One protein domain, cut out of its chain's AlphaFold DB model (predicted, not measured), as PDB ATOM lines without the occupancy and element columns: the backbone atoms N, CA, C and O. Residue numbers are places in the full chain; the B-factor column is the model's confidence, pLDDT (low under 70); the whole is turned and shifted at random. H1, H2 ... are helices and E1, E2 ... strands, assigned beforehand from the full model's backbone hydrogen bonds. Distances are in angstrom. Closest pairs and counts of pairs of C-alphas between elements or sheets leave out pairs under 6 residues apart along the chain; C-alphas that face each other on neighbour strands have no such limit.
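Overview. This is residues 301 to 408 of the 420 residues of the protein "DUF4325 domain-containing protein" of Dehalobacter sp. CF (UniProt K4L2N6). Three longer helices, H3, H4 and H6, pack one after another with H4 in the middle, and a small sheet of three short strands lies to one side of them, met by H3 with residues 332 to 340. H1 sits beside the sheet near E1, and H5 makes a corner with H4 just before the chain enters E3. The 108 printed residues hold six named helices and three named strands, in the order H1 E1 H2 H3 E2 H4 H5 E3 H6; the sheet runs E1 E2 E3, all parallel, and the class is mostly helix. The whole is compact, with a radius of gyration of the C-alphas of 13.0 A, and rounded, spanning 36 by 30 by 24 A.

Along the chain. H1, residues 301 to 305, begins with C-alpha 301 at (222.244, 196.724, 134.265). E1 is residues 312 to 315 and H2 residues 316 to 319. H3, residues 326 to 342, is 24.0 A long and begins with C-alpha 326 at (198.296, 199.377, 139.976). E2 is residues 348 to 351. H4, residues 360 to 374, is 19.9 A long. H5 is residues 376 to 382 and E3 residues 383 to 386. H6, residues 390 to 407, is 25.9 A long and ends with C-alpha 407 at (201.709, 195.594, 157.734).

Arrangement. H4 is the hub, touching three helices. It touches H6, closest at the C-alphas of Gly 368 and Ile 400, 4.1 A, at a steep tilt of 54 degrees, the same way. H3 touches it with residues 326 to 333 alone, closest at the C-alphas of Gly 329 and Leu 366, 4.8 A, at a shallow tilt of 27 degrees, the same way. H4 and H5 touch only at the corner, closest at the C-alphas of Ala 371 and Phe 379, 5.3 A, and are about perpendicular at 89 degrees. H3 and H6 are apart. E1, H2 H3, E2 and E2, H4 H5, E3 are strand-helix-strand units, two parallel neighbour strands joined through helices, each with a right-handed crossover. N 349 and O 312 are 2.7 A apart, and N 350 and O 384 2.8 A, both within hydrogen-bond range. H3 only grazes the sheet, and H1 stands at its level, with a height of 3.1 A. Every O i to N i+4 pair is within hydrogen-bond range in H1, H3, H5 and H6; H4 has 10 of 11, and H2 is too short for such a pair.

Size, cuts and confidence. The two C-alphas farthest apart, those of Glu 308 and Phe 408, are 39.6 A apart. The printed part has no cut, and no link is long. The mean pLDDT of the printed part is 92.2, and no printed residue is under 70.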
ATOM      1  N   PHE A 301     222.740 195.653 133.421       82.81
ATOM      2  CA  PHE A 301     222.244 196.724 134.265       82.81
ATOM      3  C   PHE A 301     223.212 197.904 134.303       82.81
ATOM      4  O   PHE A 301     222.752 199.041 134.302       82.81
ATOM      5  N   GLU A 302     224.514 197.625 134.245       80.44
ATOM      6  CA  GLU A 302     225.555 198.645 134.114       80.44
ATOM      7  C   GLU A 302     225.380 199.387 132.782       80.44
ATOM      8  O   GLU A 302     225.266 200.604 132.730       80.44
ATOM      9  N   THR A 303     225.195 198.648 131.687       79.38
ATOM     10  CA  THR A 303     225.086 199.258 130.350       79.38
ATOM     11  C   THR A 303     223.811 200.088 130.153       79.38
ATOM     12  O   THR A 303     223.844 201.103 129.460       79.38
ATOM     13  N   MET A 304     222.676 199.666 130.723       83.56
ATOM     14  CA  MET A 304     221.385 200.327 130.481       83.56
ATOM     15  C   MET A 304     220.999 201.376 131.525       83.56
ATOM     16  O   MET A 304     220.159 202.227 131.227       83.56
ATOM     17  N   TYR A 305     221.523 201.280 132.747       88.31
ATOM     18  CA  TYR A 305     221.040 202.081 133.873       88.31
ATOM     19  C   TYR A 305     222.140 202.809 134.635       88.31
ATOM     20  O   TYR A 305     221.805 203.688 135.420       88.31
ATOM     21  N   GLU A 306     223.414 202.470 134.467       87.75
ATOM     22  CA  GLU A 306     224.483 203.163 135.186       87.75
ATOM     23  C   GLU A 306     224.701 204.564 134.613       87.75
ATOM     24  O   GLU A 306     224.824 204.754 133.401       87.75
ATOM     25  N   ASP A 307     224.719 205.563 135.491       85.44
ATOM     26  CA  ASP A 307     225.121 206.917 135.133       85.44
ATOM     27  C   ASP A 307     226.651 207.091 135.188       85.44
ATOM     28  O   ASP A 307     227.402 206.197 135.567       85.44
ATOM     29  N   GLU A 308     227.146 208.284 134.849       80.25
ATOM     30  CA  GLU A 308     228.589 208.589 134.871       80.25
ATOM     31  C   GLU A 308     229.253 208.426 136.256       80.25
ATOM     32  O   GLU A 308     230.482 208.451 136.359       80.25
ATOM     33  N   LYS A 309     228.467 208.311 137.335       77.88
ATOM     34  CA  LYS A 309     228.944 208.190 138.719       77.88
ATOM     35  C   LYS A 309     228.866 206.764 139.255       77.88
ATOM     36  O   LYS A 309     229.344 206.536 140.369       77.88
ATOM     37  N   GLY A 310     228.298 205.832 138.495       77.38
ATOM     38  CA  GLY A 310     228.094 204.455 138.927       77.38
ATOM     39  C   GLY A 310     226.770 204.201 139.649       77.38
ATOM     40  O   GLY A 310     226.583 203.122 140.213       77.38
ATOM     41  N   ASP A 311     225.856 205.179 139.686       83.62
ATOM     42  CA  ASP A 311     224.527 205.001 140.274       83.62
ATOM     43  C   ASP A 311     223.558 204.436 139.225       83.62
ATOM     44  O   ASP A 311     223.590 204.820 138.058       83.62
ATOM     45  N   LEU A 312     222.640 203.551 139.636       92.62
ATOM     46  CA  LEU A 312     221.616 203.022 138.729       92.62
ATOM     47  C   LEU A 312     220.465 204.022 138.623       92.62
ATOM     48  O   LEU A 312     219.703 204.192 139.576       92.62
ATOM     49  N   VAL A 313     220.298 204.669 137.475       94.25
ATOM     50  CA  VAL A 313     219.307 205.719 137.236       94.25
ATOM     51  C   VAL A 313     218.376 205.336 136.085       94.25
ATOM     52  O   VAL A 313     218.803 204.846 135.045       94.25
ATOM     53  N   PHE A 314     217.077 205.598 136.238       94.50
ATOM     54  CA  PHE A 314     216.147 205.590 135.103       94.50
ATOM     55  C   PHE A 314     215.075 206.670 135.232       94.50
ATOM     56  O   PHE A 314     214.653 207.013 136.341       94.50
ATOM     57  N   ASN A 315     214.591 207.182 134.097       93.25
ATOM     58  CA  ASN A 315     213.472 208.124 134.078       93.25
ATOM     59  C   ASN A 315     212.148 207.371 134.115       93.25
ATOM     60  O   ASN A 315     211.868 206.527 133.270       93.25
ATOM     61  N   LEU A 316     211.289 207.704 135.072       92.75
ATOM     62  CA  LEU A 316     210.021 207.009 135.265       92.75
ATOM     63  C   LEU A 316     209.084 207.129 134.046       92.75
ATOM     64  O   LEU A 316     208.304 206.212 133.785       92.75
ATOM     65  N   HIS A 317     209.175 208.232 133.301       90.00
ATOM     66  CA  HIS A 317     208.359 208.495 132.114       90.00
ATOM     67  C   HIS A 317     208.682 207.564 130.930       90.00
ATOM     68  O   HIS A 317     207.761 207.114 130.249       90.00
ATOM     69  N   ASP A 318     209.946 207.167 130.755       88.38
ATOM     70  CA  ASP A 318     210.375 206.286 129.652       88.38
ATOM     71  C   ASP A 318     209.771 204.876 129.773       88.38
ATOM     72  O   ASP A 318     209.567 204.164 128.790       88.38
ATOM     73  N   TYR A 319     209.432 204.480 131.001       86.56
ATOM     74  CA  TYR A 319     208.960 203.139 131.336       86.56
ATOM     75  C   TYR A 319     207.445 203.067 131.572       86.56
ATOM     76  O   TYR A 319     206.895 201.971 131.735       86.56
ATOM     77  N   ALA A 320     206.747 204.205 131.600       84.69
ATOM     78  CA  ALA A 320     205.313 204.258 131.845       84.69
ATOM     79  C   ALA A 320     204.655 205.501 131.235       84.69
ATOM     80  O   ALA A 320     204.904 206.626 131.648       84.69
ATOM     81  N   SER A 321     203.678 205.276 130.351       78.75
ATOM     82  CA  SER A 321     202.868 206.351 129.757       78.75
ATOM     83  C   SER A 321     201.728 206.868 130.648       78.75
ATOM     84  O   SER A 321     201.038 207.818 130.288       78.75
ATOM     85  N   ASN A 322     201.460 206.221 131.788       84.75
ATOM     86  CA  ASN A 322     200.464 206.665 132.766       84.75
ATOM     87  C   ASN A 322     200.823 206.209 134.185       84.75
ATOM     88  O   ASN A 322     201.311 205.099 134.381       84.75
ATOM     89  N   PHE A 323     200.478 207.029 135.180       91.62
ATOM     90  CA  PHE A 323     200.791 206.799 136.602       91.62
ATOM     91  C   PHE A 323     199.523 206.612 137.459       91.62
ATOM     92  O   PHE A 323     199.474 206.923 138.652       91.62
ATOM     93  N   GLY A 324     198.443 206.146 136.824       91.06
ATOM     94  CA  GLY A 324     197.092 206.137 137.394       91.06
ATOM     95  C   GLY A 324     196.606 204.796 137.945       91.06
ATOM     96  O   GLY A 324     195.528 204.743 138.530       91.06
ATOM     97  N   ASN A 325     197.337 203.698 137.735       91.88
ATOM     98  CA  ASN A 325     196.838 202.359 138.051       91.88
ATOM     99  C   ASN A 325     197.909 201.435 138.648       91.88
ATOM    100  O   ASN A 325     199.111 201.650 138.491       91.88
ATOM    101  N   ARG A 326     197.440 200.386 139.338       93.94
ATOM    102  CA  ARG A 326     198.296 199.377 139.976       93.94
ATOM    103  C   ARG A 326     199.122 198.571 138.964       93.94
ATOM    104  O   ARG A 326     200.317 198.460 139.191       93.94
ATOM    105  N   PRO A 327     198.585 198.074 137.831       92.44
ATOM    106  CA  PRO A 327     199.399 197.304 136.886       92.44
ATOM    107  C   PRO A 327     200.654 198.042 136.401       92.44
ATOM    108  O   PRO A 327     201.715 197.435 136.287       92.44
ATOM    109  N   THR A 328     200.582 199.357 136.159       92.25
ATOM    110  CA  THR A 328     201.787 200.140 135.851       92.25
ATOM    111  C   THR A 328     202.734 200.210 137.051       92.25
ATOM    112  O   THR A 328     203.925 199.971 136.875       92.25
ATOM    113  N   GLY A 329     202.228 200.470 138.261       95.56
ATOM    114  CA  GLY A 329     203.051 200.498 139.479       95.56
ATOM    115  C   GLY A 329     203.775 199.173 139.742       95.56
ATOM    116  O   GLY A 329     204.959 199.173 140.065       95.56
ATOM    117  N   GLU A 330     203.103 198.044 139.512       95.56
ATOM    118  CA  GLU A 330     203.678 196.703 139.644       95.56
ATOM    119  C   GLU A 330     204.834 196.486 138.663       95.56
ATOM    120  O   GLU A 330     205.881 195.968 139.048       95.56
ATOM    121  N   ARG A 331     204.680 196.927 137.409       94.12
ATOM    122  CA  ARG A 331     205.732 196.801 136.391       94.12
ATOM    123  C   ARG A 331     207.002 197.550 136.764       94.12
ATOM    124  O   ARG A 331     208.096 197.002 136.674       94.12
ATOM    125  N   ILE A 332     206.852 198.795 137.213       95.75
ATOM    126  CA  ILE A 332     207.994 199.594 137.668       95.75
ATOM    127  C   ILE A 332     208.591 198.990 138.941       95.75
ATOM    128  O   ILE A 332     209.808 198.949 139.092       95.75
ATOM    129  N   ARG A 333     207.757 198.443 139.835       97.12
ATOM    130  CA  ARG A 333     208.235 197.758 141.038       97.12
ATOM    131  C   ARG A 333     209.098 196.552 140.686       97.12
ATOM    132  O   ARG A 333     210.135 196.368 141.314       97.12
ATOM    133  N   ASN A 334     208.699 195.751 139.702       95.81
ATOM    134  CA  ASN A 334     209.491 194.610 139.240       95.81
ATOM    135  C   ASN A 334     210.849 195.055 138.688       95.81
ATOM    136  O   ASN A 334     211.863 194.475 139.072       95.81
ATOM    137  N   LEU A 335     210.878 196.129 137.889       95.69
ATOM    138  CA  LEU A 335     212.124 196.720 137.395       95.69
ATOM    139  C   LEU A 335     213.049 197.121 138.554       95.69
ATOM    140  O   LEU A 335     214.191 196.676 138.599       95.69
ATOM    141  N   VAL A 336     212.544 197.878 139.534       96.19
ATOM    142  CA  VAL A 336     213.334 198.296 140.709       96.19
ATOM    143  C   VAL A 336     213.843 197.088 141.500       96.19
ATOM    144  O   VAL A 336     215.008 197.058 141.889       96.19
ATOM    145  N   ILE A 337     213.007 196.064 141.706       95.75
ATOM    146  CA  ILE A 337     213.423 194.836 142.399       95.75
ATOM    147  C   ILE A 337     214.545 194.132 141.632       95.75
ATOM    148  O   ILE A 337     215.503 193.688 142.261       95.75
ATOM    149  N   ASN A 338     214.444 194.023 140.305       94.88
ATOM    150  CA  ASN A 338     215.495 193.418 139.488       94.88
ATOM    151  C   ASN A 338     216.801 194.209 139.594       94.88
ATOM    152  O   ASN A 338     217.834 193.609 139.865       94.88
ATOM    153  N   LEU A 339     216.749 195.539 139.469       93.38
ATOM    154  CA  LEU A 339     217.931 196.396 139.586       93.38
ATOM    155  C   LEU A 339     218.639 196.215 140.931       93.38
ATOM    156  O   LEU A 339     219.841 195.964 140.959       93.38
ATOM    157  N   MET A 340     217.886 196.254 142.031       91.81
ATOM    158  CA  MET A 340     218.442 196.076 143.377       91.81
ATOM    159  C   MET A 340     218.990 194.666 143.611       91.81
ATOM    160  O   MET A 340     220.021 194.499 144.257       91.81
ATOM    161  N   LYS A 341     218.290 193.637 143.119       90.75
ATOM    162  CA  LYS A 341     218.677 192.238 143.335       90.75
ATOM    163  C   LYS A 341     219.945 191.875 142.567       90.75
ATOM    164  O   LYS A 341     220.794 191.172 143.100       90.75
ATOM    165  N   GLN A 342     220.061 192.351 141.333       88.38
ATOM    166  CA  GLN A 342     221.162 191.995 140.438       88.38
ATOM    167  C   GLN A 342     222.410 192.857 140.679       88.38
ATOM    168  O   GLN A 342     223.492 192.483 140.243       88.38
ATOM    169  N   ASN A 343     222.277 193.970 141.413       87.75
ATOM    170  CA  ASN A 343     223.367 194.892 141.740       87.75
ATOM    171  C   ASN A 343     223.366 195.195 143.250       87.75
ATOM    172  O   ASN A 343     223.025 196.304 143.679       87.75
ATOM    173  N   PRO A 344     223.694 194.200 144.095       85.75
ATOM    174  CA  PRO A 344     223.629 194.362 145.540       85.75
ATOM    175  C   PRO A 344     224.581 195.465 146.012       85.75
ATOM    176  O   PRO A 344     225.767 195.466 145.697       85.75
ATOM    177  N   GLY A 345     224.057 196.392 146.816       84.75
ATOM    178  CA  GLY A 345     224.824 197.504 147.385       84.75
ATOM    179  C   GLY A 345     224.741 198.814 146.599       84.75
ATOM    180  O   GLY A 345     225.081 199.853 147.167       84.75
ATOM    181  N   PHE A 346     224.226 198.792 145.369       88.25
ATOM    182  CA  PHE A 346     223.997 199.992 144.566       88.25
ATOM    183  C   PHE A 346     222.605 200.576 144.825       88.25
ATOM    184  O   PHE A 346     221.635 199.851 145.066       88.25
ATOM    185  N   ALA A 347     222.510 201.905 144.810       91.44
ATOM    186  CA  ALA A 347     221.231 202.591 144.908       91.44
ATOM    187  C   ALA A 347     220.565 202.679 143.526       91.44
ATOM    188  O   ALA A 347     221.227 202.879 142.514       91.44
ATOM    189  N   VAL A 348     219.240 202.560 143.514       95.06
ATOM    190  CA  VAL A 348     218.380 202.770 142.353       95.06
ATOM    191  C   VAL A 348     217.696 204.122 142.490       95.06
ATOM    192  O   VAL A 348     216.858 204.345 143.370       95.06
ATOM    193  N   SER A 349     218.050 205.020 141.590       95.56
ATOM    194  CA  SER A 349     217.550 206.376 141.475       95.56
ATOM    195  C   SER A 349     216.446 206.456 140.427       95.56
ATOM    196  O   SER A 349     216.659 206.278 139.231       95.56
ATOM    197  N   ILE A 350     215.239 206.756 140.889       96.31
ATOM    198  CA  ILE A 350     214.059 206.932 140.050       96.31
ATOM    199  C   ILE A 350     213.933 208.424 139.765       96.31
ATOM    200  O   ILE A 350     213.549 209.208 140.642       96.31
ATOM    201  N   ASN A 351     214.275 208.819 138.541       95.38
ATOM    202  CA  ASN A 351     214.090 210.187 138.094       95.38
ATOM    203  C   ASN A 351     212.614 210.423 137.746       95.38
ATOM    204  O   ASN A 351     212.028 209.739 136.906       95.38
ATOM    205  N   MET A 352     212.004 211.384 138.434       95.56
ATOM    206  CA  MET A 352     210.603 211.763 138.284       95.56
ATOM    207  C   MET A 352     210.424 213.077 137.514       95.56
ATOM    208  O   MET A 352     209.343 213.672 137.579       95.56
ATOM    209  N   SER A 353     211.446 213.527 136.775       90.62
ATOM    210  CA  SER A 353     211.269 214.580 135.776       90.62
ATOM    211  C   SER A 353     210.100 214.232 134.858       90.62
ATOM    212  O   SER A 353     209.908 213.074 134.496       90.62
ATOM    213  N   GLU A 354     209.294 215.236 134.514       89.12
ATOM    214  CA  GLU A 354     208.118 215.102 133.634       89.12
ATOM    215  C   GLU A 354     206.920 214.343 134.236       89.12
ATOM    216  O   GLU A 354     205.845 214.287 133.636       89.12
ATOM    217  N   VAL A 355     207.024 213.849 135.473       92.19
ATOM    218  CA  VAL A 355     205.888 213.246 136.179       92.19
ATOM    219  C   VAL A 355     205.109 214.331 136.916       92.19
ATOM    220  O   VAL A 355     205.454 214.733 138.028       92.19
ATOM    221  N   GLY A 356     204.025 214.805 136.296       90.12
ATOM    222  CA  GLY A 356     203.161 215.834 136.884       90.12
ATOM    223  C   GLY A 356     202.410 215.353 138.131       90.12
ATOM    224  O   GLY A 356     202.470 215.987 139.184       90.12
ATOM    225  N   VAL A 357     201.722 214.214 138.030       93.06
ATOM    226  CA  VAL A 357     200.955 213.617 139.132       93.06
ATOM    227  C   VAL A 357     200.903 212.099 138.988       93.06
ATOM    228  O   VAL A 357     200.895 211.563 137.880       93.06
ATOM    229  N   LEU A 358     200.818 211.408 140.120       95.56
ATOM    230  CA  LEU A 358     200.545 209.979 140.195       95.56
ATOM    231  C   LEU A 358     199.370 209.708 141.133       95.56
ATOM    232  O   LEU A 358     199.037 210.516 141.996       95.56
ATOM    233  N   SER A 359     198.718 208.565 140.953       96.62
ATOM    234  CA  SER A 359     197.632 208.133 141.838       96.62
ATOM    235  C   SER A 359     198.170 207.497 143.122       96.62
ATOM    236  O   SER A 359     199.215 206.844 143.102       96.62
ATOM    237  N   SER A 360     197.407 207.570 144.216       96.06
ATOM    238  CA  SER A 360     197.739 206.849 145.455       96.06
ATOM    239  C   SER A 360     197.870 205.340 145.224       96.06
ATOM    240  O   SER A 360     198.765 204.715 145.773       96.06
ATOM    241  N   SER A 361     197.036 204.761 144.349       96.69
ATOM    242  CA  SER A 361     197.117 203.345 143.960       96.69
ATOM    243  C   SER A 361     198.438 202.984 143.282       96.69
ATOM    244  O   SER A 361     198.962 201.899 143.515       96.69
ATOM    245  N   PHE A 362     198.966 203.865 142.430       97.31
ATOM    246  CA  PHE A 362     200.265 203.670 141.790       97.31
ATOM    247  C   PHE A 362     201.407 203.814 142.803       97.31
ATOM    248  O   PHE A 362     202.277 202.947 142.859       97.31
ATOM    249  N   ALA A 363     201.387 204.870 143.629       97.31
ATOM    250  CA  ALA A 363     202.414 205.098 144.649       97.31
ATOM    251  C   ALA A 363     202.497 203.958 145.665       97.31
ATOM    252  O   ALA A 363     203.589 203.532 146.026       97.31
ATOM    253  N   ASP A 364     201.355 203.456 146.111       97.69
ATOM    254  CA  ASP A 364     201.281 202.337 147.037       97.69
ATOM    255  C   ASP A 364     201.797 201.033 146.406       97.69
ATOM    256  O   ASP A 364     202.622 200.338 147.003       97.69
ATOM    257  N   GLU A 365     201.375 200.726 145.174       97.94
ATOM    258  CA  GLU A 365     201.823 199.526 144.463       97.94
ATOM    259  C   GLU A 365     203.333 199.521 144.208       97.94
ATOM    260  O   GLU A 365     203.953 198.461 144.294       97.94
ATOM    261  N   LEU A 366     203.910 200.686 143.899       97.62
ATOM    262  CA  LEU A 366     205.340 200.852 143.688       97.62
ATOM    263  C   LEU A 366     206.077 201.027 145.020       97.62
ATOM    264  O   LEU A 366     206.703 200.095 145.516       97.62
ATOM    265  N   PHE A 367     205.997 202.211 145.618       97.88
ATOM    266  CA  PHE A 367     206.829 202.614 146.751       97.88
ATOM    267  C   PHE A 367     206.392 201.979 148.065       97.88
ATOM    268  O   PHE A 367     207.238 201.484 148.805       97.88
ATOM    269  N   GLY A 368     205.085 201.935 148.341       97.19
ATOM    270  CA  GLY A 368     204.567 201.337 149.574       97.19
ATOM    271  C   GLY A 368     204.966 199.866 149.701       97.19
ATOM    272  O   GLY A 368     205.527 199.442 150.715       97.19
ATOM    273  N   LYS A 369     204.731 199.073 148.649       97.69
ATOM    274  CA  LYS A 369     205.116 197.654 148.636       97.69
ATOM    275  C   LYS A 369     206.628 197.438 148.620       97.69
ATOM    276  O   LYS A 369     207.081 196.472 149.230       97.69
ATOM    277  N   LEU A 370     207.411 198.301 147.963       97.38
ATOM    278  CA  LEU A 370     208.879 198.251 148.047       97.38
ATOM    279  C   LEU A 370     209.364 198.487 149.484       97.38
ATOM    280  O   LEU A 370     210.191 197.719 149.972       97.38
ATOM    281  N   ALA A 371     208.806 199.487 150.173       96.62
ATOM    282  CA  ALA A 371     209.153 199.810 151.554       96.62
ATOM    283  C   ALA A 371     208.859 198.655 152.522       96.62
ATOM    284  O   ALA A 371     209.676 198.366 153.391       96.62
ATOM    285  N   VAL A 372     207.740 197.944 152.348       96.00
ATOM    286  CA  VAL A 372     207.453 196.735 153.144       96.00
ATOM    287  C   VAL A 372     208.361 195.568 152.754       96.00
ATOM    288  O   VAL A 372     208.845 194.860 153.630       96.00
ATOM    289  N   LYS A 373     208.621 195.364 151.455       94.56
ATOM    290  CA  LYS A 373     209.432 194.236 150.966       94.56
ATOM    291  C   LYS A 373     210.877 194.288 151.466       94.56
ATOM    292  O   LYS A 373     211.415 193.245 151.821       94.56
ATOM    293  N   PHE A 374     211.498 195.465 151.442       93.00
ATOM    294  CA  PHE A 374     212.899 195.647 151.840       93.00
ATOM    295  C   PHE A 374     213.054 196.143 153.281       93.00
ATOM    296  O   PHE A 374     214.145 196.098 153.832       93.00
ATOM    297  N   GLY A 375     211.971 196.597 153.911       93.62
ATOM    298  CA  GLY A 375     212.041 197.349 155.156       93.62
ATOM    299  C   GLY A 375     212.393 198.816 154.904       93.62
ATOM    300  O   GLY A 375     213.077 199.171 153.943       93.62
ATOM    301  N   ILE A 376     211.917 199.696 155.789       91.94
ATOM    302  CA  ILE A 376     212.008 201.148 155.581       91.94
ATOM    303  C   ILE A 376     213.453 201.656 155.506       91.94
ATOM    304  O   ILE A 376     213.743 202.550 154.717       91.94
ATOM    305  N   LEU A 377     214.372 201.065 156.277       91.44
ATOM    306  CA  LEU A 377     215.776 201.481 156.305       91.44
ATOM    307  C   LEU A 377     216.479 201.190 154.975       91.44
ATOM    308  O   LEU A 377     217.080 202.094 154.395       91.44
ATOM    309  N   ASP A 378     216.359 199.962 154.463       92.31
ATOM    310  CA  ASP A 378     216.967 199.582 153.187       92.31
ATOM    311  C   ASP A 378     216.264 200.259 152.010       92.31
ATOM    312  O   ASP A 378     216.933 200.725 151.090       92.31
ATOM    313  N   PHE A 379     214.938 200.424 152.065       94.69
ATOM    314  CA  PHE A 379     214.210 201.217 151.077       94.69
ATOM    315  C   PHE A 379     214.741 202.653 151.007       94.69
ATOM    316  O   PHE A 379     215.128 203.107 149.936       94.69
ATOM    317  N   SER A 380     214.833 203.365 152.136       92.56
ATOM    318  CA  SER A 380     215.350 204.738 152.149       92.56
ATOM    319  C   SER A 380     216.829 204.818 151.768       92.56
ATOM    320  O   SER A 380     217.276 205.839 151.234       92.56
ATOM    321  N   ARG A 381     217.612 203.767 152.036       92.06
ATOM    322  CA  ARG A 381     219.026 203.698 151.659       92.06
ATOM    323  C   ARG A 381     219.211 203.483 150.161       92.06
ATOM    324  O   ARG A 381     220.022 204.200 149.583       92.06
ATOM    325  N   PHE A 382     218.480 202.548 149.562       92.75
ATOM    326  CA  PHE A 382     218.742 202.067 148.206       92.75
ATOM    327  C   PHE A 382     217.747 202.556 147.157       92.75
ATOM    328  O   PHE A 382     218.086 202.527 145.988       92.75
ATOM    329  N   VAL A 383     216.560 203.047 147.518       95.50
ATOM    330  CA  VAL A 383     215.615 203.643 146.561       95.50
ATOM    331  C   VAL A 383     215.646 205.159 146.711       95.50
ATOM    332  O   VAL A 383     215.251 205.707 147.745       95.50
ATOM    333  N   LYS A 384     216.131 205.857 145.683       95.38
ATOM    334  CA  LYS A 384     216.232 207.321 145.653       95.38
ATOM    335  C   LYS A 384     215.225 207.902 144.677       95.38
ATOM    336  O   LYS A 384     215.012 207.367 143.598       95.38
ATOM    337  N   LEU A 385     214.614 209.019 145.059       95.75
ATOM    338  CA  LEU A 385     213.734 209.794 144.190       95.75
ATOM    339  C   LEU A 385     214.455 211.075 143.788       95.75
ATOM    340  O   LEU A 385     214.845 211.857 144.658       95.75
ATOM    341  N   ILE A 386     214.611 211.293 142.487       95.56
ATOM    342  CA  ILE A 386     215.266 212.479 141.929       95.56
ATOM    343  C   ILE A 386     214.218 213.326 141.203       95.56
ATOM    344  O   ILE A 386     213.301 212.789 140.586       95.56
ATOM    345  N   GLN A 387     214.321 214.655 141.324       94.88
ATOM    346  CA  GLN A 387     213.433 215.627 140.659       94.88
ATOM    347  C   GLN A 387     211.927 215.414 140.933       94.88
ATOM    348  O   GLN A 387     211.069 215.797 140.142       94.88
ATOM    349  N   VAL A 388     211.585 214.847 142.097       95.94
ATOM    350  CA  VAL A 388     210.192 214.668 142.522       95.94
ATOM    351  C   VAL A 388     209.553 216.004 142.907       95.94
ATOM    352  O   VAL A 388     210.085 216.763 143.718       95.94
ATOM    353  N   ASN A 389     208.377 216.291 142.346       95.88
ATOM    354  CA  ASN A 389     207.619 217.485 142.707       95.88
ATOM    355  C   ASN A 389     206.923 217.326 144.086       95.88
ATOM    356  O   ASN A 389     206.661 216.197 144.516       95.88
ATOM    357  N   PRO A 390     206.576 218.427 144.787       96.25
ATOM    358  CA  PRO A 390     206.002 218.357 146.135       96.25
ATOM    359  C   PRO A 390     204.693 217.562 146.236       96.25
ATOM    360  O   PRO A 390     204.465 216.881 147.234       96.25
ATOM    361  N   LEU A 391     203.841 217.616 145.205       95.69
ATOM    362  CA  LEU A 391     202.574 216.883 145.176       95.69
ATOM    363  C   LEU A 391     202.823 215.371 145.120       95.69
ATOM    364  O   LEU A 391     202.304 214.635 145.957       95.69
ATOM    365  N   CYS A 392     203.650 214.914 144.176       96.25
ATOM    366  CA  CYS A 392     204.038 213.508 144.066       96.25
ATOM    367  C   CYS A 392     204.717 213.019 145.347       96.25
ATOM    368  O   CYS A 392     204.370 211.946 145.834       96.25
ATOM    369  N   LYS A 393     205.618 213.820 145.932       96.81
ATOM    370  CA  LYS A 393     206.294 213.482 147.191       96.81
ATOM    371  C   LYS A 393     205.295 213.219 148.321       96.81
ATOM    372  O   LYS A 393     205.345 212.157 148.929       96.81
ATOM    373  N   ASN A 394     204.328 214.116 148.523       97.12
ATOM    374  CA  ASN A 394     203.291 213.937 149.544       97.12
ATOM    375  C   ASN A 394     202.464 212.660 149.321       97.12
ATOM    376  O   ASN A 394     202.179 211.938 150.274       97.12
ATOM    377  N   ILE A 395     202.081 212.360 148.073       97.19
ATOM    378  CA  ILE A 395     201.306 211.147 147.758       97.19
ATOM    379  C   ILE A 395     202.125 209.883 148.056       97.19
ATOM    380  O   ILE A 395     201.590 208.924 148.613       97.19
ATOM    381  N   ILE A 396     203.416 209.887 147.714       97.19
ATOM    382  CA  ILE A 396     204.336 208.777 147.981       97.19
ATOM    383  C   ILE A 396     204.518 208.573 149.489       97.19
ATOM    384  O   ILE A 396     204.359 207.451 149.965       97.19
ATOM    385  N   ASP A 397     204.784 209.641 150.242       96.19
ATOM    386  CA  ASP A 397     204.990 209.578 151.694       96.19
ATOM    387  C   ASP A 397     203.746 209.024 152.408       96.19
ATOM    388  O   ASP A 397     203.845 208.146 153.271       96.19
ATOM    389  N   VAL A 398     202.548 209.474 152.011       96.69
ATOM    390  CA  VAL A 398     201.279 208.941 152.532       96.69
ATOM    391  C   VAL A 398     201.124 207.458 152.199       96.69
ATOM    392  O   VAL A 398     200.774 206.675 153.082       96.69
ATOM    393  N   ALA A 399     201.407 207.055 150.957       96.62
ATOM    394  CA  ALA A 399     201.288 205.664 150.528       96.62
ATOM    395  C   ALA A 399     202.241 204.729 151.295       96.62
ATOM    396  O   ALA A 399     201.826 203.660 151.741       96.62
ATOM    397  N   ILE A 400     203.494 205.149 151.504       96.12
ATOM    398  CA  ILE A 400     204.483 204.404 152.294       96.12
ATOM    399  C   ILE A 400     204.003 204.254 153.741       96.12
ATOM    400  O   ILE A 400     203.925 203.133 154.245       96.12
ATOM    401  N   ASN A 401     203.622 205.356 154.394       94.50
ATOM    402  CA  ASN A 401     203.192 205.340 155.794       94.50
ATOM    403  C   ASN A 401     201.951 204.467 156.017       94.50
ATOM    404  O   ASN A 401     201.915 203.669 156.954       94.50
ATOM    405  N   GLN A 402     200.948 204.574 155.140       94.06
ATOM    406  CA  GLN A 402     199.740 203.749 155.219       94.06
ATOM    407  C   GLN A 402     200.057 202.262 155.055       94.06
ATOM    408  O   GLN A 402     199.548 201.437 155.814       94.06
ATOM    409  N   ARG A 403     200.907 201.911 154.084       93.75
ATOM    410  CA  ARG A 403     201.263 200.519 153.804       93.75
ATOM    411  C   ARG A 403     202.060 199.887 154.947       93.75
ATOM    412  O   ARG A 403     201.799 198.738 155.298       93.75
ATOM    413  N   ILE A 404     202.975 200.648 155.544       91.56
ATOM    414  CA  ILE A 404     203.733 200.250 156.734       91.56
ATOM    415  C   ILE A 404     202.786 200.028 157.916       91.56
ATOM    416  O   ILE A 404     202.809 198.954 158.514       91.56
ATOM    417  N   ALA A 405     201.905 200.987 158.217       90.69
ATOM    418  CA  ALA A 405     200.946 200.857 159.317       90.69
ATOM    419  C   ALA A 405     200.062 199.605 159.164       90.69
ATOM    420  O   ALA A 405     199.901 198.846 160.114       90.69
ATOM    421  N   GLN A 406     199.574 199.332 157.949       89.44
ATOM    422  CA  GLN A 406     198.793 198.128 157.643       89.44
ATOM    423  C   GLN A 406     199.581 196.823 157.816       89.44
ATOM    424  O   GLN A 406     198.988 195.810 158.170       89.44
ATOM    425  N   SER A 407     200.895 196.810 157.558       83.81
ATOM    426  CA  SER A 407     201.709 195.594 157.734       83.81
ATOM    427  C   SER A 407     201.996 195.252 159.199       83.81
ATOM    428  O   SER A 407     202.350 194.113 159.488       83.81
ATOM    429  N   PHE A 408     201.838 196.218 160.111       74.56
ATOM    430  CA  PHE A 408     202.099 196.064 161.545       74.56
ATOM    431  C   PHE A 408     200.837 195.848 162.396       74.56
ATOM    432  O   PHE A 408     200.975 195.669 163.601       74.56
TER     433      PHE A 408